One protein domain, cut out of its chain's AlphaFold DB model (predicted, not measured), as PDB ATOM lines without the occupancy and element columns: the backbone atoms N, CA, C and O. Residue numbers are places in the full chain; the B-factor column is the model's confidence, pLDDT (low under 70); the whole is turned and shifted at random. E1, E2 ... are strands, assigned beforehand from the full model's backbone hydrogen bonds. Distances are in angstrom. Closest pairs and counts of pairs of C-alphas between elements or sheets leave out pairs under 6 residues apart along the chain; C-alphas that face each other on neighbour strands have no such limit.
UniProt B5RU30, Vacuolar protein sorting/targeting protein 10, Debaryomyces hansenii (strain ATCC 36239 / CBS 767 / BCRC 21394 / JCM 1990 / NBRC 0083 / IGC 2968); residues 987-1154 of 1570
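AT A GLANCE: This is residues 987 to 1154 of the 1570 residues of the protein "Vacuolar protein sorting/targeting protein 10" of Debaryomyces hansenii (strain ATCC 36239 / CBS 767 / BCRC 21394 / JCM 1990 / NBRC 0083 / IGC 2968) (UniProt B5RU30). Little is regular structure: three small antiparallel sheets stand in a row as a stack, partly face to face, E4-E5-E6 between E1-E2-E3 and E7-E8-E9-E10. Each is a meander, every strand the antiparallel neighbour of the one before. The 168 printed residues hold ten named strands (60 residues), E1 to E10 along the chain, and no named helix: all strand. The whole is compact, radius of gyration of the C-alphas 15.6 A, spans 49 by 40 by 32 A.

HOW THE PARTS SIT: E1 (987 to 993) and E2 (1000 to 1006) form a hairpin, N 990 and O 1002 within hydrogen-bond range at 2.8 A. The closest C-alphas of E3 (1013 to 1021) and E5 (1040 to 1045), Val 1020 and Ile 1044, are 4.3 A apart. Those of E6 (1056 to 1061) and E7 (1094 to 1097), Thr 1058 and Asn 1096, are 4.8 A apart.

IN THESE COORDINATES: E4 is 1030 to 1032, E8 1119 to 1126, E9 1136 to 1140, E10 1148 to 1152. E2 measures 19.9 A. C-alpha 987 is at (264.536, 218.718, 195.832), C-alpha 1152 at (230.396, 219.664, 197.016).

THE WHOLE: The printed part has no cut. Links E6 to E7 and E7 to E8 are long. Residues 1104 to 1106 have pLDDT under 70.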
ATOM      1  N   PHE A 987     265.368 218.816 197.026       88.88
ATOM      2  CA  PHE A 987     264.536 218.718 195.832       88.88
ATOM      3  C   PHE A 987     264.739 219.978 194.994       88.88
ATOM      4  O   PHE A 987     264.696 221.086 195.520       88.88
ATOM      5  N   ILE A 988     264.992 219.813 193.700       86.97
ATOM      6  CA  ILE A 988     265.137 220.919 192.750       86.97
ATOM      7  C   ILE A 988     264.202 220.653 191.582       86.97
ATOM      8  O   ILE A 988     264.238 219.569 191.006       86.97
ATOM      9  N   HIS A 989     263.376 221.624 191.220       89.20
ATOM     10  CA  HIS A 989     262.675 221.630 189.942       89.20
ATOM     11  C   HIS A 989     263.560 222.292 188.894       89.20
ATOM     12  O   HIS A 989     264.102 223.361 189.149       89.20
ATOM     13  N   VAL A 990     263.711 221.662 187.735       85.03
ATOM     14  CA  VAL A 990     264.401 222.239 186.582       85.03
ATOM     15  C   VAL A 990     263.410 222.400 185.445       85.03
ATOM     16  O   VAL A 990     262.706 221.456 185.081       85.03
ATOM     17  N   THR A 991     263.354 223.599 184.878       85.14
ATOM     18  CA  THR A 991     262.401 223.932 183.819       85.14
ATOM     19  C   THR A 991     262.804 223.293 182.499       85.14
ATOM     20  O   THR A 991     263.826 223.649 181.928       85.14
ATOM     21  N   THR A 992     261.968 222.390 181.984       83.71
ATOM     22  CA  THR A 992     262.195 221.711 180.697       83.71
ATOM     23  C   THR A 992     261.328 222.268 179.570       83.71
ATOM     24  O   THR A 992     261.631 222.058 178.398       83.71
ATOM     25  N   ASN A 993     260.272 223.016 179.905       85.99
ATOM     26  CA  ASN A 993     259.503 223.824 178.970       85.99
ATOM     27  C   ASN A 993     259.183 225.175 179.622       85.99
ATOM     28  O   ASN A 993     258.568 225.208 180.686       85.99
ATOM     29  N   ASN A 994     259.603 226.267 178.982       79.69
ATOM     30  CA  ASN A 994     259.357 227.643 179.422       79.69
ATOM     31  C   ASN A 994     258.422 228.406 178.458       79.69
ATOM     32  O   ASN A 994     258.383 229.634 178.457       79.69
ATOM     33  N   GLU A 995     257.700 227.701 177.575       83.94
ATOM     34  CA  GLU A 995     256.717 228.327 176.692       83.94
ATOM     35  C   GLU A 995     255.586 228.948 177.515       83.94
ATOM     36  O   GLU A 995     254.989 228.313 178.389       83.94
ATOM     37  N   ASN A 996     255.253 230.189 177.174       81.76
ATOM     38  CA  ASN A 996     254.286 230.988 177.901       81.76
ATOM     39  C   ASN A 996     252.895 230.315 177.966       81.76
ATOM     40  O   ASN A 996     252.267 230.070 176.936       81.76
ATOM     41  N   GLY A 997     252.394 230.034 179.172       82.90
ATOM     42  CA  GLY A 997     251.147 229.299 179.432       82.90
ATOM     43  C   GLY A 997     251.261 227.769 179.341       82.90
ATOM     44  O   GLY A 997     250.272 227.067 179.582       82.90
ATOM     45  N   HIS A 998     252.447 227.240 179.030       87.53
ATOM     46  CA  HIS A 998     252.760 225.815 178.854       87.53
ATOM     47  C   HIS A 998     254.007 225.379 179.648       87.53
ATOM     48  O   HIS A 998     254.569 224.319 179.393       87.53
ATOM     49  N   GLU A 999     254.379 226.146 180.671       89.59
ATOM     50  CA  GLU A 999     255.558 225.932 181.502       89.59
ATOM     51  C   GLU A 999     255.471 224.645 182.344       89.59
ATOM     52  O   GLU A 999     254.520 224.425 183.102       89.59
ATOM     53  N   PHE A1000     256.482 223.791 182.256       91.67
ATOM     54  CA  PHE A1000     256.637 222.623 183.120       91.67
ATOM     55  C   PHE A1000     258.112 222.254 183.252       91.67
ATOM     56  O   PHE A1000     258.982 222.781 182.559       91.67
ATOM     57  N   GLY A1001     258.409 221.343 184.169       90.51
ATOM     58  CA  GLY A1001     259.776 220.899 184.390       90.51
ATOM     59  C   GLY A1001     259.871 219.535 185.031       90.51
ATOM     60  O   GLY A1001     258.885 218.810 185.146       90.51
ATOM     61  N   SER A1002     261.068 219.188 185.462       90.04
ATOM     62  CA  SER A1002     261.363 217.913 186.092       90.04
ATOM     63  C   SER A1002     261.882 218.155 187.502       90.04
ATOM     64  O   SER A1002     262.715 219.029 187.723       90.04
ATOM     65  N   ILE A1003     261.406 217.380 188.470       90.80
ATOM     66  CA  ILE A1003     261.924 217.403 189.835       90.80
ATOM     67  C   ILE A1003     263.059 216.390 189.945       90.80
ATOM     68  O   ILE A1003     262.899 215.200 189.648       90.80
ATOM     69  N   LEU A1004     264.194 216.873 190.427       86.73
ATOM     70  CA  LEU A1004     265.387 216.119 190.762       86.73
ATOM     71  C   LEU A1004     265.554 216.054 192.283       86.73
ATOM     72  O   LEU A1004     265.233 217.002 192.999       86.73
ATOM     73  N   LYS A1005     266.096 214.941 192.778       86.46
ATOM     74  CA  LYS A1005     266.373 214.718 194.201       86.46
ATOM     75  C   LYS A1005     267.848 214.409 194.437       86.46
ATOM     76  O   LYS A1005     268.413 213.516 193.798       86.46
ATOM     77  N   SER A1006     268.462 215.099 195.394       82.56
ATOM     78  CA  SER A1006     269.861 214.884 195.768       82.56
ATOM     79  C   SER A1006     270.076 213.651 196.663       82.56
ATOM     80  O   SER A1006     269.155 213.086 197.249       82.56
ATOM     81  N   ASN A1007     271.339 213.267 196.832       74.29
ATOM     82  CA  ASN A1007     271.811 212.408 197.922       74.29
ATOM     83  C   ASN A1007     271.894 213.174 199.264       74.29
ATOM     84  O   ASN A1007     271.565 214.359 199.345       74.29
ATOM     85  N   SER A1008     272.375 212.500 200.319       71.99
ATOM     86  CA  SER A1008     272.319 212.999 201.701       71.99
ATOM     87  C   SER A1008     273.164 214.244 202.014       71.99
ATOM     88  O   SER A1008     273.068 214.793 203.107       71.99
ATOM     89  N   ASN A1009     274.065 214.627 201.108       71.47
ATOM     90  CA  ASN A1009     274.920 215.810 201.225       71.47
ATOM     91  C   ASN A1009     274.648 216.835 200.107       71.47
ATOM     92  O   ASN A1009     275.438 217.755 199.942       71.47
ATOM     93  N   GLY A1010     273.568 216.662 199.331       77.65
ATOM     94  CA  GLY A1010     273.141 217.651 198.342       77.65
ATOM     95  C   GLY A1010     273.929 217.683 197.027       77.65
ATOM     96  O   GLY A1010     273.739 218.601 196.249       77.65
ATOM     97  N   THR A1011     274.804 216.711 196.760       73.16
ATOM     98  CA  THR A1011     275.752 216.771 195.626       73.16
ATOM     99  C   THR A1011     275.307 216.012 194.384       73.16
ATOM    100  O   THR A1011     275.582 216.449 193.284       73.16
ATOM    101  N   SER A1012     274.623 214.873 194.517       73.87
ATOM    102  CA  SER A1012     274.329 213.995 193.372       73.87
ATOM    103  C   SER A1012     272.832 213.811 193.171       73.87
ATOM    104  O   SER A1012     272.154 213.222 194.025       73.87
ATOM    105  N   TYR A1013     272.333 214.278 192.028       79.39
ATOM    106  CA  TYR A1013     270.910 214.360 191.718       79.39
ATOM    107  C   TYR A1013     270.437 213.233 190.798       79.39
ATOM    108  O   TYR A1013     271.148 212.783 189.901       79.39
ATOM    109  N   SER A1014     269.202 212.781 191.009       78.14
ATOM    110  CA  SER A1014     268.497 211.870 190.106       78.14
ATOM    111  C   SER A1014     267.068 212.344 189.859       78.14
ATOM    112  O   SER A1014     266.449 212.975 190.718       78.14
ATOM    113  N   LEU A1015     266.546 212.055 188.666       83.04
ATOM    114  CA  LEU A1015     265.176 212.385 188.281       83.04
ATOM    115  C   LEU A1015     264.173 211.598 189.137       83.04
ATOM    116  O   LEU A1015     264.198 210.366 189.137       83.04
ATOM    117  N   THR A1016     263.283 212.307 189.840       85.31
ATOM    118  CA  THR A1016     262.217 211.697 190.655       85.31
ATOM    119  C   THR A1016     260.845 211.798 189.992       85.31
ATOM    120  O   THR A1016     260.107 210.811 189.988       85.31
ATOM    121  N   LEU A1017     260.509 212.944 189.397       90.83
ATOM    122  CA  LEU A1017     259.237 213.162 188.714       90.83
ATOM    123  C   LEU A1017     259.440 214.076 187.510       90.83
ATOM    124  O   LEU A1017     260.144 215.074 187.605       90.83
ATOM    125  N   ASP A1018     258.813 213.744 186.390       89.75
ATOM    126  CA  ASP A1018     258.915 214.511 185.151       89.75
ATOM    127  C   ASP A1018     257.587 215.211 184.814       89.75
ATOM    128  O   ASP A1018     256.522 214.773 185.260       89.75
ATOM    129  N   LYS A1019     257.652 216.267 183.994       93.50
ATOM    130  CA  LYS A1019     256.503 217.049 183.494       93.50
ATOM    131  C   LYS A1019     255.679 217.728 184.591       93.50
ATOM    132  O   LYS A1019     254.466 217.857 184.465       93.50
ATOM    133  N   VAL A1020     256.315 218.148 185.676       95.53
ATOM    134  CA  VAL A1020     255.689 218.836 186.806       95.53
ATOM    135  C   VAL A1020     255.256 220.243 186.418       95.53
ATOM    136  O   VAL A1020     256.039 221.014 185.859       95.53
ATOM    137  N   ASN A1021     254.008 220.569 186.741       95.81
ATOM    138  CA  ASN A1021     253.407 221.870 186.492       95.81
ATOM    139  C   ASN A1021     254.129 222.977 187.275       95.81
ATOM    140  O   ASN A1021     254.372 222.841 188.475       95.81
ATOM    141  N   ARG A1022     254.420 224.085 186.591       91.29
ATOM    142  CA  ARG A1022     254.841 225.356 187.193       91.29
ATOM    143  C   ARG A1022     254.023 226.502 186.607       91.29
ATOM    144  O   ARG A1022     253.436 226.359 185.529       91.29
ATOM    145  N   ASN A1023     254.001 227.635 187.296       86.19
ATOM    146  CA  ASN A1023     253.487 228.884 186.740       86.19
ATOM    147  C   ASN A1023     254.632 229.771 186.211       86.19
ATOM    148  O   ASN A1023     255.811 229.403 186.279       86.19
ATOM    149  N   ARG A1024     254.263 230.933 185.659       80.43
ATOM    150  CA  ARG A1024     255.191 231.920 185.081       80.43
ATOM    151  C   ARG A1024     256.196 232.450 186.108       80.43
ATOM    152  O   ARG A1024     257.376 232.506 185.804       80.43
ATOM    153  N   ILE A1025     255.726 232.708 187.329       75.16
ATOM    154  CA  ILE A1025     256.485 233.281 188.457       75.16
ATOM    155  C   ILE A1025     257.562 232.303 188.984       75.16
ATOM    156  O   ILE A1025     258.517 232.698 189.630       75.16
ATOM    157  N   GLY A1026     257.459 231.004 188.668       78.63
ATOM    158  CA  GLY A1026     258.454 229.998 189.073       78.63
ATOM    159  C   GLY A1026     258.017 229.116 190.241       78.63
ATOM    160  O   GLY A1026     258.741 228.188 190.616       78.63
ATOM    161  N   TYR A1027     256.804 229.323 190.758       85.93
ATOM    162  CA  TYR A1027     256.189 228.382 191.683       85.93
ATOM    163  C   TYR A1027     255.857 227.069 190.983       85.93
ATOM    164  O   TYR A1027     255.408 227.029 189.833       85.93
ATOM    165  N   VAL A1028     256.054 225.983 191.718       90.53
ATOM    166  CA  VAL A1028     255.934 224.609 191.239       90.53
ATOM    167  C   VAL A1028     254.828 223.927 192.028       90.53
ATOM    168  O   VAL A1028     254.743 224.099 193.240       90.53
ATOM    169  N   ASP A1029     254.002 223.111 191.368       93.32
ATOM    170  CA  ASP A1029     253.042 222.247 192.062       93.32
ATOM    171  C   ASP A1029     253.778 221.097 192.760       93.32
ATOM    172  O   ASP A1029     253.803 219.958 192.288       93.32
ATOM    173  N   TYR A1030     254.388 221.413 193.894       92.54
ATOM    174  CA  TYR A1030     255.082 220.509 194.795       92.54
ATOM    175  C   TYR A1030     254.689 220.877 196.222       92.54
ATOM    176  O   TYR A1030     254.916 222.005 196.650       92.54
ATOM    177  N   ASP A1031     254.106 219.932 196.954       90.55
ATOM    178  CA  ASP A1031     253.753 220.146 198.352       90.55
ATOM    179  C   ASP A1031     254.092 218.926 199.205       90.55
ATOM    180  O   ASP A1031     253.711 217.791 198.901       90.55
ATOM    181  N   ARG A1032     254.826 219.166 200.288       87.80
ATOM    182  CA  ARG A1032     255.256 218.144 201.231       87.80
ATOM    183  C   ARG A1032     254.322 218.127 202.429       87.80
ATOM    184  O   ARG A1032     254.174 219.118 203.141       87.80
ATOM    185  N   ILE A1033     253.790 216.949 202.725       87.44
ATOM    186  CA  ILE A1033     252.822 216.780 203.806       87.44
ATOM    187  C   ILE A1033     253.528 216.895 205.156       87.44
ATOM    188  O   ILE A1033     254.531 216.228 205.426       87.44
ATOM    189  N   GLU A1034     253.016 217.776 206.011       78.98
ATOM    190  CA  GLU A1034     253.587 218.002 207.328       78.98
ATOM    191  C   GLU A1034     253.347 216.806 208.266       78.98
ATOM    192  O   GLU A1034     252.375 216.063 208.139       78.98
ATOM    193  N   GLY A1035     254.247 216.597 209.232       76.41
ATOM    194  CA  GLY A1035     254.106 215.544 210.247       76.41
ATOM    195  C   GLY A1035     254.342 214.108 209.755       76.41
ATOM    196  O   GLY A1035     254.516 213.215 210.583       76.41
ATOM    197  N   ILE A1036     254.409 213.864 208.439       79.88
ATOM    198  CA  ILE A1036     254.651 212.537 207.857       79.88
ATOM    199  C   ILE A1036     255.851 212.593 206.909       79.88
ATOM    200  O   ILE A1036     255.821 213.229 205.858       79.88
ATOM    201  N   GLU A1037     256.927 211.900 207.274       78.50
ATOM    202  CA  GLU A1037     258.149 211.863 206.471       78.50
ATOM    203  C   GLU A1037     257.886 211.284 205.068       78.50
ATOM    204  O   GLU A1037     257.272 210.230 204.919       78.50
ATOM    205  N   GLY A1038     258.379 211.981 204.039       81.74
ATOM    206  CA  GLY A1038     258.441 211.508 202.655       81.74
ATOM    207  C   GLY A1038     257.108 211.369 201.915       81.74
ATOM    208  O   GLY A1038     257.077 210.708 200.875       81.74
ATOM    209  N   VAL A1039     256.028 211.980 202.411       89.68
ATOM    210  CA  VAL A1039     254.788 212.129 201.639       89.68
ATOM    211  C   VAL A1039     254.804 213.461 200.894       89.68
ATOM    212  O   VAL A1039     254.968 214.514 201.509       89.68
ATOM    213  N   ILE A1040     254.664 213.414 199.570       92.61
ATOM    214  CA  ILE A1040     254.705 214.598 198.696       92.61
ATOM    215  C   ILE A1040     253.602 214.470 197.642       92.61
ATOM    216  O   ILE A1040     253.424 213.397 197.061       92.61
ATOM    217  N   VAL A1041     252.875 215.557 197.391       95.30
ATOM    218  CA  VAL A1041     251.844 215.684 196.354       95.30
ATOM    219  C   VAL A1041     252.350 216.625 195.263       95.30
ATOM    220  O   VAL A1041     252.946 217.658 195.553       95.30
ATOM    221  N   SER A1042     252.126 216.271 193.998       96.68
ATOM    222  CA  SER A1042     252.538 217.091 192.856       96.68
ATOM    223  C   SER A1042     251.593 216.929 191.666       96.68
ATOM    224  O   SER A1042     250.999 215.863 191.480       96.68
ATOM    225  N   ASN A1043     251.450 217.973 190.847       97.40
ATOM    226  CA  ASN A1043     250.682 217.924 189.603       97.40
ATOM    227  C   ASN A1043     251.604 217.865 188.385       97.40
ATOM    228  O   ASN A1043     252.553 218.635 188.271       97.40
ATOM    229  N   ILE A1044     251.270 216.996 187.431       96.66
ATOM    230  CA  ILE A1044     251.973 216.866 186.151       96.66
ATOM    231  C   ILE A1044     251.112 217.323 184.972       96.66
ATOM    232  O   ILE A1044     249.887 217.182 184.991       96.66
ATOM    233  N   VAL A1045     251.757 217.797 183.908       96.40
ATOM    234  CA  VAL A1045     251.147 218.147 182.623       96.40
ATOM    235  C   VAL A1045     251.029 216.886 181.767       96.40
ATOM    236  O   VAL A1045     252.003 216.370 181.225       96.40
ATOM    237  N   ALA A1046     249.811 216.359 181.637       93.09
ATOM    238  CA  ALA A1046     249.553 215.108 180.922       93.09
ATOM    239  C   ALA A1046     249.477 215.262 179.390       93.09
ATOM    240  O   ALA A1046     249.423 214.260 178.674       93.09
ATOM    241  N   ASN A1047     249.407 216.496 178.886       92.80
ATOM    242  CA  ASN A1047     249.383 216.849 177.464       92.80
ATOM    243  C   ASN A1047     250.607 217.690 177.064       92.80
ATOM    244  O   ASN A1047     250.470 218.615 176.273       92.80
ATOM    245  N   ASP A1048     251.785 217.358 177.587       82.66
ATOM    246  CA  ASP A1048     253.042 218.105 177.429       82.66
ATOM    247  C   ASP A1048     253.510 218.309 175.974       82.66
ATOM    248  O   ASP A1048     254.272 219.225 175.690       82.66
ATOM    249  N   HIS A1049     253.024 217.495 175.032       84.98
ATOM    250  CA  HIS A1049     253.298 217.642 173.596       84.98
ATOM    251  C   HIS A1049     252.261 218.496 172.841       84.98
ATOM    252  O   HIS A1049     252.348 218.628 171.619       84.98
ATOM    253  N   SER A1050     251.234 219.012 173.526       84.76
ATOM    254  CA  SER A1050     250.170 219.829 172.934       84.76
ATOM    255  C   SER A1050     250.330 221.305 173.296       84.76
ATOM    256  O   SER A1050     250.695 221.634 174.419       84.76
ATOM    257  N   LYS A1051     249.948 222.185 172.365       80.39
ATOM    258  CA  LYS A1051     249.783 223.631 172.596       80.39
ATOM    259  C   LYS A1051     248.392 224.003 173.134       80.39
ATOM    260  O   LYS A1051     248.037 225.172 173.197       80.39
ATOM    261  N   ASP A1052     247.573 223.016 173.498       87.66
ATOM    262  CA  ASP A1052     246.319 223.246 174.221       87.66
ATOM    263  C   ASP A1052     246.593 223.561 175.699       87.66
ATOM    264  O   ASP A1052     247.600 223.113 176.252       87.66
ATOM    265  N   ARG A1053     245.649 224.237 176.373       89.51
ATOM    266  CA  ARG A1053     245.693 224.485 177.829       89.51
ATOM    267  C   ARG A1053     246.154 223.237 178.598       89.51
ATOM    268  O   ARG A1053     245.662 222.132 178.331       89.51
ATOM    269  N   LYS A1054     247.076 223.419 179.553       93.77
ATOM    270  CA  LYS A1054     247.626 222.339 180.389       93.77
ATOM    271  C   LYS A1054     246.496 221.481 180.973       93.77
ATOM    272  O   LYS A1054     245.555 221.988 181.579       93.77
ATOM    273  N   LYS A1055     246.592 220.166 180.788       95.81
ATOM    274  CA  LYS A1055     245.728 219.155 181.403       95.81
ATOM    275  C   LYS A1055     246.489 218.527 182.550       95.81
ATOM    276  O   LYS A1055     247.378 217.704 182.326       95.81
ATOM    277  N   LEU A1056     246.137 218.926 183.764       97.07
ATOM    278  CA  LEU A1056     246.870 218.526 184.954       97.07
ATOM    279  C   LEU A1056     246.374 217.194 185.511       97.07
ATOM    280  O   LEU A1056     245.202 216.831 185.366       97.07
ATOM    281  N   LYS A1057     247.282 216.455 186.146       97.50
ATOM    282  CA  LYS A1057     246.983 215.241 186.906       97.50
ATOM    283  C   LYS A1057     247.799 215.190 188.182       97.50
ATOM    284  O   LYS A1057     249.003 215.416 188.135       97.50
ATOM    285  N   THR A1058     247.174 214.778 189.273       98.13
ATOM    286  CA  THR A1058     247.837 214.724 190.578       98.13
ATOM    287  C   THR A1058     248.475 213.368 190.827       98.13
ATOM    288  O   THR A1058     247.861 212.315 190.608       98.13
ATOM    289  N   GLN A1059     249.706 213.396 191.318       96.10
ATOM    290  CA  GLN A1059     250.444 212.245 191.809       96.10
ATOM    291  C   GLN A1059     250.862 212.454 193.262       96.10
ATOM    292  O   GLN A1059     251.048 213.577 193.725       96.10
ATOM    293  N   ILE A1060     251.007 211.343 193.976       95.19
ATOM    294  CA  ILE A1060     251.484 211.299 195.353       95.19
ATOM    295  C   ILE A1060     252.583 210.246 195.479       95.19
ATOM    296  O   ILE A1060     252.523 209.183 194.847       95.19
ATOM    297  N   THR A1061     253.581 210.546 196.300       91.23
ATOM    298  CA  THR A1061     254.606 209.603 196.758       91.23
ATOM    299  C   THR A1061     254.482 209.422 198.267       91.23
ATOM    300  O   THR A1061     254.177 210.375 198.975       91.23
ATOM    301  N   HIS A1062     254.717 208.199 198.752       87.56
ATOM    302  CA  HIS A1062     254.766 207.843 200.182       87.56
ATOM    303  C   HIS A1062     256.154 207.323 200.590       87.56
ATOM    304  O   HIS A1062     256.308 206.671 201.623       87.56
ATOM    305  N   ASN A1063     257.162 207.543 199.744       82.50
ATOM    306  CA  ASN A1063     258.534 207.093 199.954       82.50
ATOM    307  C   ASN A1063     259.562 208.131 199.475       82.50
ATOM    308  O   ASN A1063     260.596 207.778 198.907       82.50
ATOM    309  N   ASP A1064     259.281 209.408 199.735       86.02
ATOM    310  CA  ASP A1064     260.209 210.528 199.557       86.02
ATOM    311  C   ASP A1064     260.664 210.699 198.096       86.02
ATOM    312  O   ASP A1064     261.847 210.875 197.806       86.02
ATOM    313  N   GLY A1065     259.726 210.573 197.153       84.63
ATOM    314  CA  GLY A1065     259.987 210.694 195.716       84.63
ATOM    315  C   GLY A1065     260.568 209.433 195.070       84.63
ATOM    316  O   GLY A1065     260.944 209.457 193.899       84.63
ATOM    317  N   GLY A1066     260.662 208.311 195.786       79.90
ATOM    318  CA  GLY A1066     261.168 207.067 195.199       79.90
ATOM    319  C   GLY A1066     260.208 206.447 194.172       79.90
ATOM    320  O   GLY A1066     260.639 205.886 193.161       79.90
ATOM    321  N   GLU A1067     258.902 206.504 194.428       81.25
ATOM    322  CA  GLU A1067     257.840 206.093 193.503       81.25
ATOM    323  C   GLU A1067     256.623 207.012 193.637       81.25
ATOM    324  O   GLU A1067     256.259 207.444 194.732       81.25
ATOM    325  N   TRP A1068     255.993 207.276 192.495       89.47
ATOM    326  CA  TRP A1068     254.838 208.150 192.358       89.47
ATOM    327  C   TRP A1068     253.644 207.372 191.818       89.47
ATOM    328  O   TRP A1068     253.784 206.470 190.989       89.47
ATOM    329  N   SER A1069     252.448 207.721 192.284       92.09
ATOM    330  CA  SER A1069     251.211 207.086 191.842       92.09
ATOM    331  C   SER A1069     250.064 208.085 191.765       92.09
ATOM    332  O   SER A1069     250.027 209.064 192.505       92.09
ATOM    333  N   TYR A1070     249.110 207.841 190.864       95.73
ATOM    334  CA  TYR A1070     247.866 208.609 190.840       95.73
ATOM    335  C   TYR A1070     247.036 208.317 192.094       95.73
ATOM    336  O   TYR A1070     246.899 207.156 192.489       95.73
ATOM    337  N   ILE A1071     246.429 209.354 192.673       96.12
ATOM    338  CA  ILE A1071     245.640 209.222 193.900       96.12
ATOM    339  C   ILE A1071     244.384 208.388 193.628       96.12
ATOM    340  O   ILE A1071     243.622 208.641 192.685       96.12
ATOM    341  N   THR A1072     244.158 207.383 194.477       94.91
ATOM    342  CA  THR A1072     242.969 206.531 194.393       94.91
ATOM    343  C   THR A1072     241.734 207.329 194.816       94.91
ATOM    344  O   THR A1072     241.696 207.837 195.936       94.91
ATOM    345  N   PRO A1073     240.712 207.461 193.951       96.25
ATOM    346  CA  PRO A1073     239.550 208.274 194.271       96.25
ATOM    347  C   PRO A1073     238.620 207.571 195.272       96.25
ATOM    348  O   PRO A1073     238.544 206.335 195.281       96.25
ATOM    349  N   PRO A1074     237.835 208.328 196.061       96.05
ATOM    350  CA  PRO A1074     236.730 207.757 196.823       96.05
ATOM    351  C   PRO A1074     235.737 207.028 195.911       96.05
ATOM    352  O   PRO A1074     235.494 207.416 194.769       96.05
ATOM    353  N   VAL A1075     235.087 205.989 196.438       92.13
ATOM    354  CA  VAL A1075     234.092 205.205 195.679       92.13
ATOM    355  C   VAL A1075     232.797 205.995 195.450       92.13
ATOM    356  O   VAL A1075     232.126 205.827 194.424       92.13
ATOM    357  N   ILE A1076     232.435 206.841 196.415       95.03
ATOM    358  CA  ILE A1076     231.210 207.642 196.427       95.03
ATOM    359  C   ILE A1076     231.522 209.103 196.743       95.03
ATOM    360  O   ILE A1076     232.504 209.412 197.414       95.03
ATOM    361  N   ASP A1077     230.673 209.987 196.243       94.87
ATOM    362  CA  ASP A1077     230.705 211.414 196.530       94.87
ATOM    363  C   ASP A1077     229.973 211.752 197.844       94.87
ATOM    364  O   ASP A1077     229.340 210.886 198.459       94.87
ATOM    365  N   SER A1078     230.015 213.018 198.270       92.87
ATOM    366  CA  SER A1078     229.408 213.480 199.527       92.87
ATOM    367  C   SER A1078     227.871 213.376 199.537       92.87
ATOM    368  O   SER A1078     227.231 213.610 200.562       92.87
ATOM    369  N   LYS A1079     227.251 213.041 198.394       93.40
ATOM    370  CA  LYS A1079     225.809 212.796 198.214       93.40
ATOM    371  C   LYS A1079     225.488 211.300 198.077       93.40
ATOM    372  O   LYS A1079     224.355 210.945 197.748       93.40
ATOM    373  N   GLY A1080     226.466 210.419 198.304       91.98
ATOM    374  CA  GLY A1080     226.324 208.963 198.227       91.98
ATOM    375  C   GLY A1080     226.285 208.400 196.803       91.98
ATOM    376  O   GLY A1080     225.947 207.229 196.611       91.98
ATOM    377  N   LYS A1081     226.609 209.199 195.782       94.62
ATOM    378  CA  LYS A1081     226.582 208.789 194.375       94.62
ATOM    379  C   LYS A1081     227.965 208.322 193.919       94.62
ATOM    380  O   LYS A1081     228.977 208.937 194.224       94.62
ATOM    381  N   LYS A1082     228.017 207.253 193.117       93.76
ATOM    382  CA  LYS A1082     229.264 206.794 192.477       93.76
ATOM    383  C   LYS A1082     229.720 207.757 191.376       93.76
ATOM    384  O   LYS A1082     228.896 208.241 190.592       93.76
ATOM    385  N   TYR A1083     231.030 207.951 191.249       93.30
ATOM    386  CA  TYR A1083     231.622 208.744 190.168       93.30
ATOM    387  C   TYR A1083     231.429 208.091 188.793       93.30
ATOM    388  O   TYR A1083     231.419 206.867 188.656       93.30
ATOM    389  N   LYS A1084     231.306 208.915 187.743       90.88
ATOM    390  CA  LYS A1084     231.032 208.452 186.366       90.88
ATOM    391  C   LYS A1084     232.120 207.525 185.812       90.88
ATOM    392  O   LYS A1084     231.812 206.634 185.028       90.88
ATOM    393  N   CYS A1085     233.380 207.754 186.186       91.87
ATOM    394  CA  CYS A1085     234.523 206.967 185.725       91.87
ATOM    395  C   CYS A1085     234.829 205.741 186.602       91.87
ATOM    396  O   CYS A1085     235.770 205.010 186.292       91.87
ATOM    397  N   ASN A1086     234.048 205.499 187.664       87.68
ATOM    398  CA  ASN A1086     234.280 204.403 188.601       87.68
ATOM    399  C   ASN A1086     234.383 203.043 187.879       87.68
ATOM    400  O   ASN A1086     233.526 202.700 187.066       87.68
ATOM    401  N   GLY A1087     235.424 202.269 188.201       86.28
ATOM    402  CA  GLY A1087     235.746 200.985 187.563       86.28
ATOM    403  C   GLY A1087     236.743 201.061 186.398       86.28
ATOM    404  O   GLY A1087     237.138 200.019 185.879       86.28
ATOM    405  N   LYS A1088     237.172 202.260 185.982       92.44
ATOM    406  CA  LYS A1088     238.300 202.441 185.050       92.44
ATOM    407  C   LYS A1088     239.648 202.364 185.786       92.44
ATOM    408  O   LYS A1088     239.693 202.387 187.011       92.44
ATOM    409  N   SER A1089     240.751 202.279 185.037       92.75
ATOM    410  CA  SER A1089     242.107 202.347 185.607       92.75
ATOM    411  C   SER A1089     242.392 203.726 186.217       92.75
ATOM    412  O   SER A1089     241.842 204.722 185.748       92.75
ATOM    413  N   LEU A1090     243.314 203.806 187.187       91.58
ATOM    414  CA  LEU A1090     243.702 205.074 187.831       91.58
ATOM    415  C   LEU A1090     244.191 206.132 186.829       91.58
ATOM    416  O   LEU A1090     243.935 207.318 186.987       91.58
ATOM    417  N   SER A1091     244.803 205.712 185.718       89.96
ATOM    418  CA  SER A1091     245.186 206.632 184.636       89.96
ATOM    419  C   SER A1091     244.001 207.364 183.980       89.96
ATOM    420  O   SER A1091     244.203 208.427 183.401       89.96
ATOM    421  N   LYS A1092     242.786 206.808 184.068       93.79
ATOM    422  CA  LYS A1092     241.541 207.332 183.479       93.79
ATOM    423  C   LYS A1092     240.503 207.755 184.528       93.79
ATOM    424  O   LYS A1092     239.423 208.211 184.155       93.79
ATOM    425  N   CYS A1093     240.779 207.527 185.810       96.79
ATOM    426  CA  CYS A1093     239.901 207.854 186.928       96.79
ATOM    427  C   CYS A1093     240.736 207.933 188.212       96.79
ATOM    428  O   CYS A1093     240.938 206.926 188.890       96.79
ATOM    429  N   SER A1094     241.234 209.124 188.513       97.46
ATOM    430  CA  SER A1094     241.990 209.443 189.724       97.46
ATOM    431  C   SER A1094     241.341 210.613 190.453       97.46
ATOM    432  O   SER A1094     240.504 211.320 189.883       97.46
ATOM    433  N   LEU A1095     241.702 210.804 191.720       98.37
ATOM    434  CA  LEU A1095     241.470 212.079 192.393       98.37
ATOM    435  C   LEU A1095     242.578 213.043 191.962       98.37
ATOM    436  O   LEU A1095     243.756 212.710 192.084       98.37
ATOM    437  N   ASN A1096     242.199 214.195 191.419       98.33
ATOM    438  CA  ASN A1096     243.120 215.272 191.079       98.33
ATOM    439  C   ASN A1096     242.811 216.466 191.986       98.33
ATOM    440  O   ASN A1096     241.641 216.788 192.175       98.33
ATOM    441  N   LEU A1097     243.843 217.070 192.564       97.66
ATOM    442  CA  LEU A1097     243.789 218.132 193.560       97.66
ATOM    443  C   LEU A1097     244.461 219.393 193.006       97.66
ATOM    444  O   LEU A1097     245.487 219.306 192.326       97.66
ATOM    445  N   HIS A1098     243.897 220.556 193.319       95.23
ATOM    446  CA  HIS A1098     244.544 221.836 193.036       95.23
ATOM    447  C   HIS A1098     245.786 221.998 193.908       95.23
ATOM    448  O   HIS A1098     245.761 221.632 195.082       95.23
ATOM    449  N   GLY A1099     246.869 222.476 193.300       89.52
ATOM    450  CA  GLY A1099     248.199 222.530 193.900       89.52
ATOM    451  C   GLY A1099     248.635 223.935 194.309       89.52
ATOM    452  O   GLY A1099     247.855 224.885 194.303       89.52
ATOM    453  N   PHE A1100     249.915 224.038 194.656       85.61
ATOM    454  CA  PHE A1100     250.560 225.249 195.155       85.61
ATOM    455  C   PHE A1100     250.440 226.441 194.190       85.61
ATOM    456  O   PHE A1100     250.227 227.564 194.630       85.61
ATOM    457  N   THR A1101     250.521 226.210 192.875       87.51
ATOM    458  CA  THR A1101     250.510 227.282 191.861       87.51
ATOM    459  C   THR A1101     249.187 228.040 191.743       87.51
ATOM    460  O   THR A1101     249.163 229.108 191.133       87.51
ATOM    461  N   GLU A1102     248.106 227.501 192.313       84.99
ATOM    462  CA  GLU A1102     246.766 228.097 192.307       84.99
ATOM    463  C   GLU A1102     246.342 228.627 193.691       84.99
ATOM    464  O   GLU A1102     245.214 229.094 193.847       84.99
ATOM    465  N   ARG A1103     247.217 228.556 194.709       79.25
ATOM    466  CA  ARG A1103     246.914 229.057 196.056       79.25
ATOM    467  C   ARG A1103     246.887 230.582 196.081       79.25
ATOM    468  O   ARG A1103     247.818 231.231 195.616       79.25
ATOM    469  N   ALA A1104     245.832 231.139 196.674       67.48
ATOM    470  CA  ALA A1104     245.767 232.565 196.978       67.48
ATOM    471  C   ALA A1104     246.666 232.925 198.174       67.48
ATOM    472  O   ALA A1104     247.291 233.983 198.169       67.48
ATOM    473  N   ASP A1105     246.756 232.025 199.159       65.71
ATOM    474  CA  ASP A1105     247.654 232.113 200.306       65.71
ATOM    475  C   ASP A1105     248.498 230.833 200.402       65.71
ATOM    476  O   ASP A1105     247.981 229.715 200.416       65.71
ATOM    477  N   TYR A1106     249.822 230.975 200.447       68.45
ATOM    478  CA  TYR A1106     250.742 229.838 200.526       68.45
ATOM    479  C   TYR A1106     250.702 229.129 201.890       68.45
ATOM    480  O   TYR A1106     251.186 227.999 201.994       68.45
ATOM    481  N   ARG A1107     250.133 229.775 202.919       70.56
ATOM    482  CA  ARG A1107     249.933 229.218 204.266       70.56
ATOM    483  C   ARG A1107     248.837 228.148 204.299       70.56
ATOM    484  O   ARG A1107     248.864 227.315 205.200       70.56
ATOM    485  N   ASP A1108     247.961 228.107 203.290       74.95
ATOM    486  CA  ASP A1108     246.852 227.149 203.161       74.95
ATOM    487  C   ASP A1108     247.350 225.761 202.727       74.95
ATOM    488  O   ASP A1108     247.135 225.286 201.601       74.95
ATOM    489  N   THR A1109     248.077 225.093 203.616       82.11
ATOM    490  CA  THR A1109     248.645 223.770 203.366       82.11
ATOM    491  C   THR A1109     247.568 222.681 203.373       82.11
ATOM    492  O   THR A1109     246.502 222.782 203.986       82.11
ATOM    493  N   PHE A1110     247.856 221.561 202.702       86.86
ATOM    494  CA  PHE A1110     246.955 220.404 202.740       86.86
ATOM    495  C   PHE A1110     246.860 219.751 204.120       86.86
ATOM    496  O   PHE A1110     245.975 218.931 204.322       86.86
ATOM    497  N   SER A1111     247.804 220.007 205.025       86.53
ATOM    498  CA  SER A1111     248.001 219.248 206.263       86.53
ATOM    499  C   SER A1111     248.669 220.110 207.319       86.53
ATOM    500  O   SER A1111     249.408 221.018 206.968       86.53
ATOM    501  N   SER A1112     248.542 219.731 208.586       83.43
ATOM    502  CA  SER A1112     249.231 220.380 209.702       83.43
ATOM    503  C   SER A1112     250.204 219.419 210.381       83.43
ATOM    504  O   SER A1112     249.865 218.255 210.614       83.43
ATOM    505  N   ALA A1113     251.390 219.897 210.779       76.57
ATOM    506  CA  ALA A1113     252.352 219.103 211.549       76.57
ATOM    507  C   ALA A1113     251.778 218.619 212.886       76.57
ATOM    508  O   ALA A1113     252.262 217.638 213.456       76.57
ATOM    509  N   SER A1114     250.763 219.310 213.403       81.21
ATOM    510  CA  SER A1114     250.114 218.962 214.657       81.21
ATOM    511  C   SER A1114     248.963 217.961 214.463       81.21
ATOM    512  O   SER A1114     248.733 217.138 215.351       81.21
ATOM    513  N   ALA A1115     248.311 217.971 213.295       87.17
ATOM    514  CA  ALA A1115     247.183 217.118 212.919       87.17
ATOM    515  C   ALA A1115     247.638 215.905 212.078       87.17
ATOM    516  O   ALA A1115     247.250 215.723 210.922       87.17
ATOM    517  N   ILE A1116     248.499 215.066 212.663       87.23
ATOM    518  CA  ILE A1116     249.182 213.959 211.972       87.23
ATOM    519  C   ILE A1116     248.186 213.027 211.259       87.23
ATOM    520  O   ILE A1116     247.311 212.427 211.885       87.23
ATOM    521  N   GLY A1117     248.374 212.836 209.949       87.37
ATOM    522  CA  GLY A1117     247.543 211.948 209.125       87.37
ATOM    523  C   GLY A1117     246.375 212.644 208.433       87.37
ATOM    524  O   GLY A1117     245.897 212.125 207.421       87.37
ATOM    525  N   LEU A1118     245.933 213.797 208.939       92.09
ATOM    526  CA  LEU A1118     244.831 214.549 208.358       92.09
ATOM    527  C   LEU A1118     245.312 215.373 207.164       92.09
ATOM    528  O   LEU A1118     246.319 216.075 207.240       92.09
ATOM    529  N   MET A1119     244.568 215.296 206.063       94.59
ATOM    530  CA  MET A1119     244.775 216.154 204.900       94.59
ATOM    531  C   MET A1119     243.441 216.650 204.363       94.59
ATOM    532  O   MET A1119     242.505 215.859 204.276       94.59
ATOM    533  N   MET A1120     243.346 217.913 203.968       95.02
ATOM    534  CA  MET A1120     242.190 218.484 203.279       95.02
ATOM    535  C   MET A1120     242.634 219.115 201.970       95.02
ATOM    536  O   MET A1120     243.738 219.632 201.879       95.02
ATOM    537  N   ALA A1121     241.809 218.999 200.932       95.72
ATOM    538  CA  ALA A1121     242.142 219.511 199.609       95.72
ATOM    539  C   ALA A1121     240.892 219.764 198.762       95.72
ATOM    540  O   ALA A1121     239.868 219.089 198.919       95.72
ATOM    541  N   VAL A1122     241.001 220.687 197.806       96.15
ATOM    542  CA  VAL A1122     239.996 220.918 196.759       96.15
ATOM    543  C   VAL A1122     240.431 220.221 195.473       96.15
ATOM    544  O   VAL A1122     241.590 220.297 195.069       96.15
ATOM    545  N   GLY A1123     239.501 219.524 194.823       97.24
ATOM    546  CA  GLY A1123     239.796 218.782 193.602       97.24
ATOM    547  C   GLY A1123     238.587 218.123 192.948       97.24
ATOM    548  O   GLY A1123     237.436 218.384 193.299       97.24
ATOM    549  N   ASN A1124     238.829 217.225 192.001       97.77
ATOM    550  CA  ASN A1124     237.789 216.463 191.313       97.77
ATOM    551  C   ASN A1124     238.217 215.013 191.045       97.77
ATOM    552  O   ASN A1124     239.395 214.679 190.915       97.77
ATOM    553  N   VAL A1125     237.228 214.126 190.910       97.99
ATOM    554  CA  VAL A1125     237.452 212.748 190.455       97.99
ATOM    555  C   VAL A1125     237.214 212.665 188.954       97.99
ATOM    556  O   VAL A1125     236.083 212.812 188.479       97.99
ATOM    557  N   GLY A1126     238.270 212.358 188.206       96.75
ATOM    558  CA  GLY A1126     238.244 212.365 186.751       96.75
ATOM    559  C   GLY A1126     239.558 211.907 186.129       96.75
ATOM    560  O   GLY A1126     240.444 211.382 186.799       96.75
ATOM    561  N   GLU A1127     239.671 212.067 184.813       96.28
ATOM    562  CA  GLU A1127     240.927 211.791 184.107       96.28
ATOM    563  C   GLU A1127     241.946 212.929 184.272       96.28
ATOM    564  O   GLU A1127     243.141 212.653 184.308       96.28
ATOM    565  N   TYR A1128     241.472 214.170 184.408       97.39
ATOM    566  CA  TYR A1128     242.276 215.385 184.543       97.39
ATOM    567  C   TYR A1128     241.675 216.297 185.618       97.39
ATOM    568  O   TYR A1128     240.478 216.178 185.919       97.39
ATOM    569  N   LEU A1129     242.498 217.194 186.163       97.48
ATOM    570  CA  LEU A1129     242.066 218.284 187.033       97.48
ATOM    571  C   LEU A1129     241.115 219.213 186.264       97.48
ATOM    572  O   LEU A1129     241.381 219.563 185.110       97.48
ATOM    573  N   GLU A1130     239.980 219.539 186.873       96.20
ATOM    574  CA  GLU A1130     239.017 220.506 186.334       96.20
ATOM    575  C   GLU A1130     239.332 221.928 186.822       96.20
ATOM    576  O   GLU A1130     240.256 222.137 187.596       96.20
ATOM    577  N   ASP A1131     238.591 222.921 186.325       93.18
ATOM    578  CA  ASP A1131     238.682 224.285 186.852       93.18
ATOM    579  C   ASP A1131     238.255 224.316 188.332       93.18
ATOM    580  O   ASP A1131     237.360 223.562 188.731       93.18
ATOM    581  N   PHE A1132     238.860 225.209 189.118       90.08
ATOM    582  CA  PHE A1132     238.662 225.311 190.570       90.08
ATOM    583  C   PHE A1132     237.180 225.392 190.978       90.08
ATOM    584  O   PHE A1132     236.753 224.705 191.904       90.08
ATOM    585  N   ASP A1133     236.357 226.118 190.216       89.73
ATOM    586  CA  ASP A1133     234.917 226.316 190.457       89.73
ATOM    587  C   ASP A1133     234.045 225.059 190.237       89.73
ATOM    588  O   ASP A1133     232.869 225.004 190.613       89.73
ATOM    589  N   LYS A1134     234.601 224.013 189.615       93.47
ATOM    590  CA  LYS A1134     233.917 222.731 189.357       93.47
ATOM    591  C   LYS A1134     234.275 221.652 190.377       93.47
ATOM    592  O   LYS A1134     233.749 220.536 190.298       93.47
ATOM    593  N   CYS A1135     235.147 221.972 191.326       95.63
ATOM    594  CA  CYS A1135     235.707 221.024 192.271       95.63
ATOM    595  C   CYS A1135     234.855 220.838 193.539       95.63
ATOM    596  O   CYS A1135     233.839 221.492 193.790       95.63
ATOM    597  N   SER A1136     235.252 219.841 194.321       97.33
ATOM    598  CA  SER A1136     234.704 219.493 195.631       97.33
ATOM    599  C   SER A1136     235.820 219.522 196.674       97.33
ATOM    600  O   SER A1136     236.996 219.397 196.330       97.33
ATOM    601  N   THR A1137     235.451 219.570 197.951       96.72
ATOM    602  CA  THR A1137     236.387 219.439 199.075       96.72
ATOM    603  C   THR A1137     236.468 217.987 199.558       96.72
ATOM    604  O   THR A1137     235.446 217.313 199.763       96.72
ATOM    605  N   PHE A1138     237.691 217.506 199.774       98.10
ATOM    606  CA  PHE A1138     238.022 216.150 200.209       98.10
ATOM    607  C   PHE A1138     238.848 216.162 201.495       98.10
ATOM    608  O   PHE A1138     239.559 217.123 201.768       98.10
ATOM    609  N   ILE A1139     238.780 215.061 202.247       96.50
ATOM    610  CA  ILE A1139     239.614 214.799 203.424       96.50
ATOM    611  C   ILE A1139     240.275 213.418 203.340       96.50
ATOM    612  O   ILE A1139     239.674 212.469 202.827       96.50
ATOM    613  N   SER A1140     241.478 213.293 203.888       95.57
ATOM    614  CA  SER A1140     242.165 212.039 204.204       95.57
ATOM    615  C   SER A1140     242.508 212.003 205.696       95.57
ATOM    616  O   SER A1140     242.726 213.051 206.296       95.57
ATOM    617  N   ARG A1141     242.541 210.804 206.295       91.62
ATOM    618  CA  ARG A1141     242.920 210.574 207.710       91.62
ATOM    619  C   ARG A1141     244.122 209.645 207.883       91.62
ATOM    620  O   ARG A1141     244.409 209.175 208.986       91.62
ATOM    621  N   ASP A1142     244.768 209.310 206.775       90.48
ATOM    622  CA  ASP A1142     245.828 208.313 206.697       90.48
ATOM    623  C   ASP A1142     247.022 208.775 205.847       90.48
ATOM    624  O   ASP A1142     247.773 207.948 205.334       90.48
ATOM    625  N   GLY A1143     247.225 210.093 205.716       89.41
ATOM    626  CA  GLY A1143     248.341 210.658 204.952       89.41
ATOM    627  C   GLY A1143     248.163 210.536 203.436       89.41
ATOM    628  O   GLY A1143     249.124 210.288 202.707       89.41
ATOM    629  N   GLY A1144     246.926 210.657 202.950       92.70
ATOM    630  CA  GLY A1144     246.614 210.725 201.523       92.70
ATOM    631  C   GLY A1144     246.475 209.366 200.837       92.70
ATOM    632  O   GLY A1144     246.479 209.311 199.605       92.70
ATOM    633  N   ILE A1145     246.349 208.276 201.602       91.47
ATOM    634  CA  ILE A1145     246.169 206.918 201.069       91.47
ATOM    635  C   ILE A1145     244.715 206.709 200.654       91.47
ATOM    636  O   ILE A1145     244.437 206.282 199.530       91.47
ATOM    637  N   THR A1146     243.784 207.026 201.553       93.89
ATOM    638  CA  THR A1146     242.350 207.028 201.277       93.89
ATOM    639  C   THR A1146     241.771 208.421 201.454       93.89
ATOM    640  O   THR A1146     242.202 209.209 202.295       93.89
ATOM    641  N   TRP A1147     240.775 208.726 200.624       96.57
ATOM    642  CA  TRP A1147     240.118 210.025 200.579       96.57
ATOM    643  C   TRP A1147     238.605 209.859 200.677       96.57
ATOM    644  O   TRP A1147     238.046 208.868 200.204       96.57
ATOM    645  N   LYS A1148     237.939 210.857 201.255       96.43
ATOM    646  CA  LYS A1148     236.482 210.985 201.361       96.43
ATOM    647  C   LYS A1148     236.083 212.370 200.862       96.43
ATOM    648  O   LYS A1148     236.659 213.363 201.288       96.43
ATOM    649  N   GLU A1149     235.094 212.451 199.972       97.51
ATOM    650  CA  GLU A1149     234.504 213.747 199.611       97.51
ATOM    651  C   GLU A1149     233.600 214.207 200.760       97.51
ATOM    652  O   GLU A1149     232.600 213.549 201.061       97.51
ATOM    653  N   ILE A1150     233.953 215.316 201.410       95.46
ATOM    654  CA  ILE A1150     233.203 215.847 202.559       95.46
ATOM    655  C   ILE A1150     232.124 216.835 202.123       95.46
ATOM    656  O   ILE A1150     231.057 216.896 202.739       95.46
ATOM    657  N   LYS A1151     232.349 217.571 201.027       94.72
ATOM    658  CA  LYS A1151     231.402 218.581 200.553       94.72
ATOM    659  C   LYS A1151     231.551 218.854 199.055       94.72
ATOM    660  O   LYS A1151     232.651 218.854 198.520       94.72
ATOM    661  N   LYS A1152     230.424 219.124 198.386       94.86
ATOM    662  CA  LYS A1152     230.396 219.664 197.016       94.86
ATOM    663  C   LYS A1152     230.660 221.168 197.022       94.86
ATOM    664  O   LYS A1152     229.985 221.869 197.776       94.86
ATOM    665  N   GLY A1153     231.497 221.635 196.098       94.02
ATOM    666  CA  GLY A1153     231.935 223.028 195.997       94.02
ATOM    667  C   GLY A1153     233.264 223.262 196.708       94.02
ATOM    668  O   GLY A1153     233.782 222.358 197.366       94.02
ATOM    669  N   VAL A1154     233.780 224.479 196.575       93.61
ATOM    670  CA  VAL A1154     235.064 224.894 197.137       93.61
ATOM    671  C   VAL A1154     234.873 225.499 198.526       93.61
ATOM    672  O   VAL A1154     234.023 226.369 198.746       93.61
TER     673      VAL A1154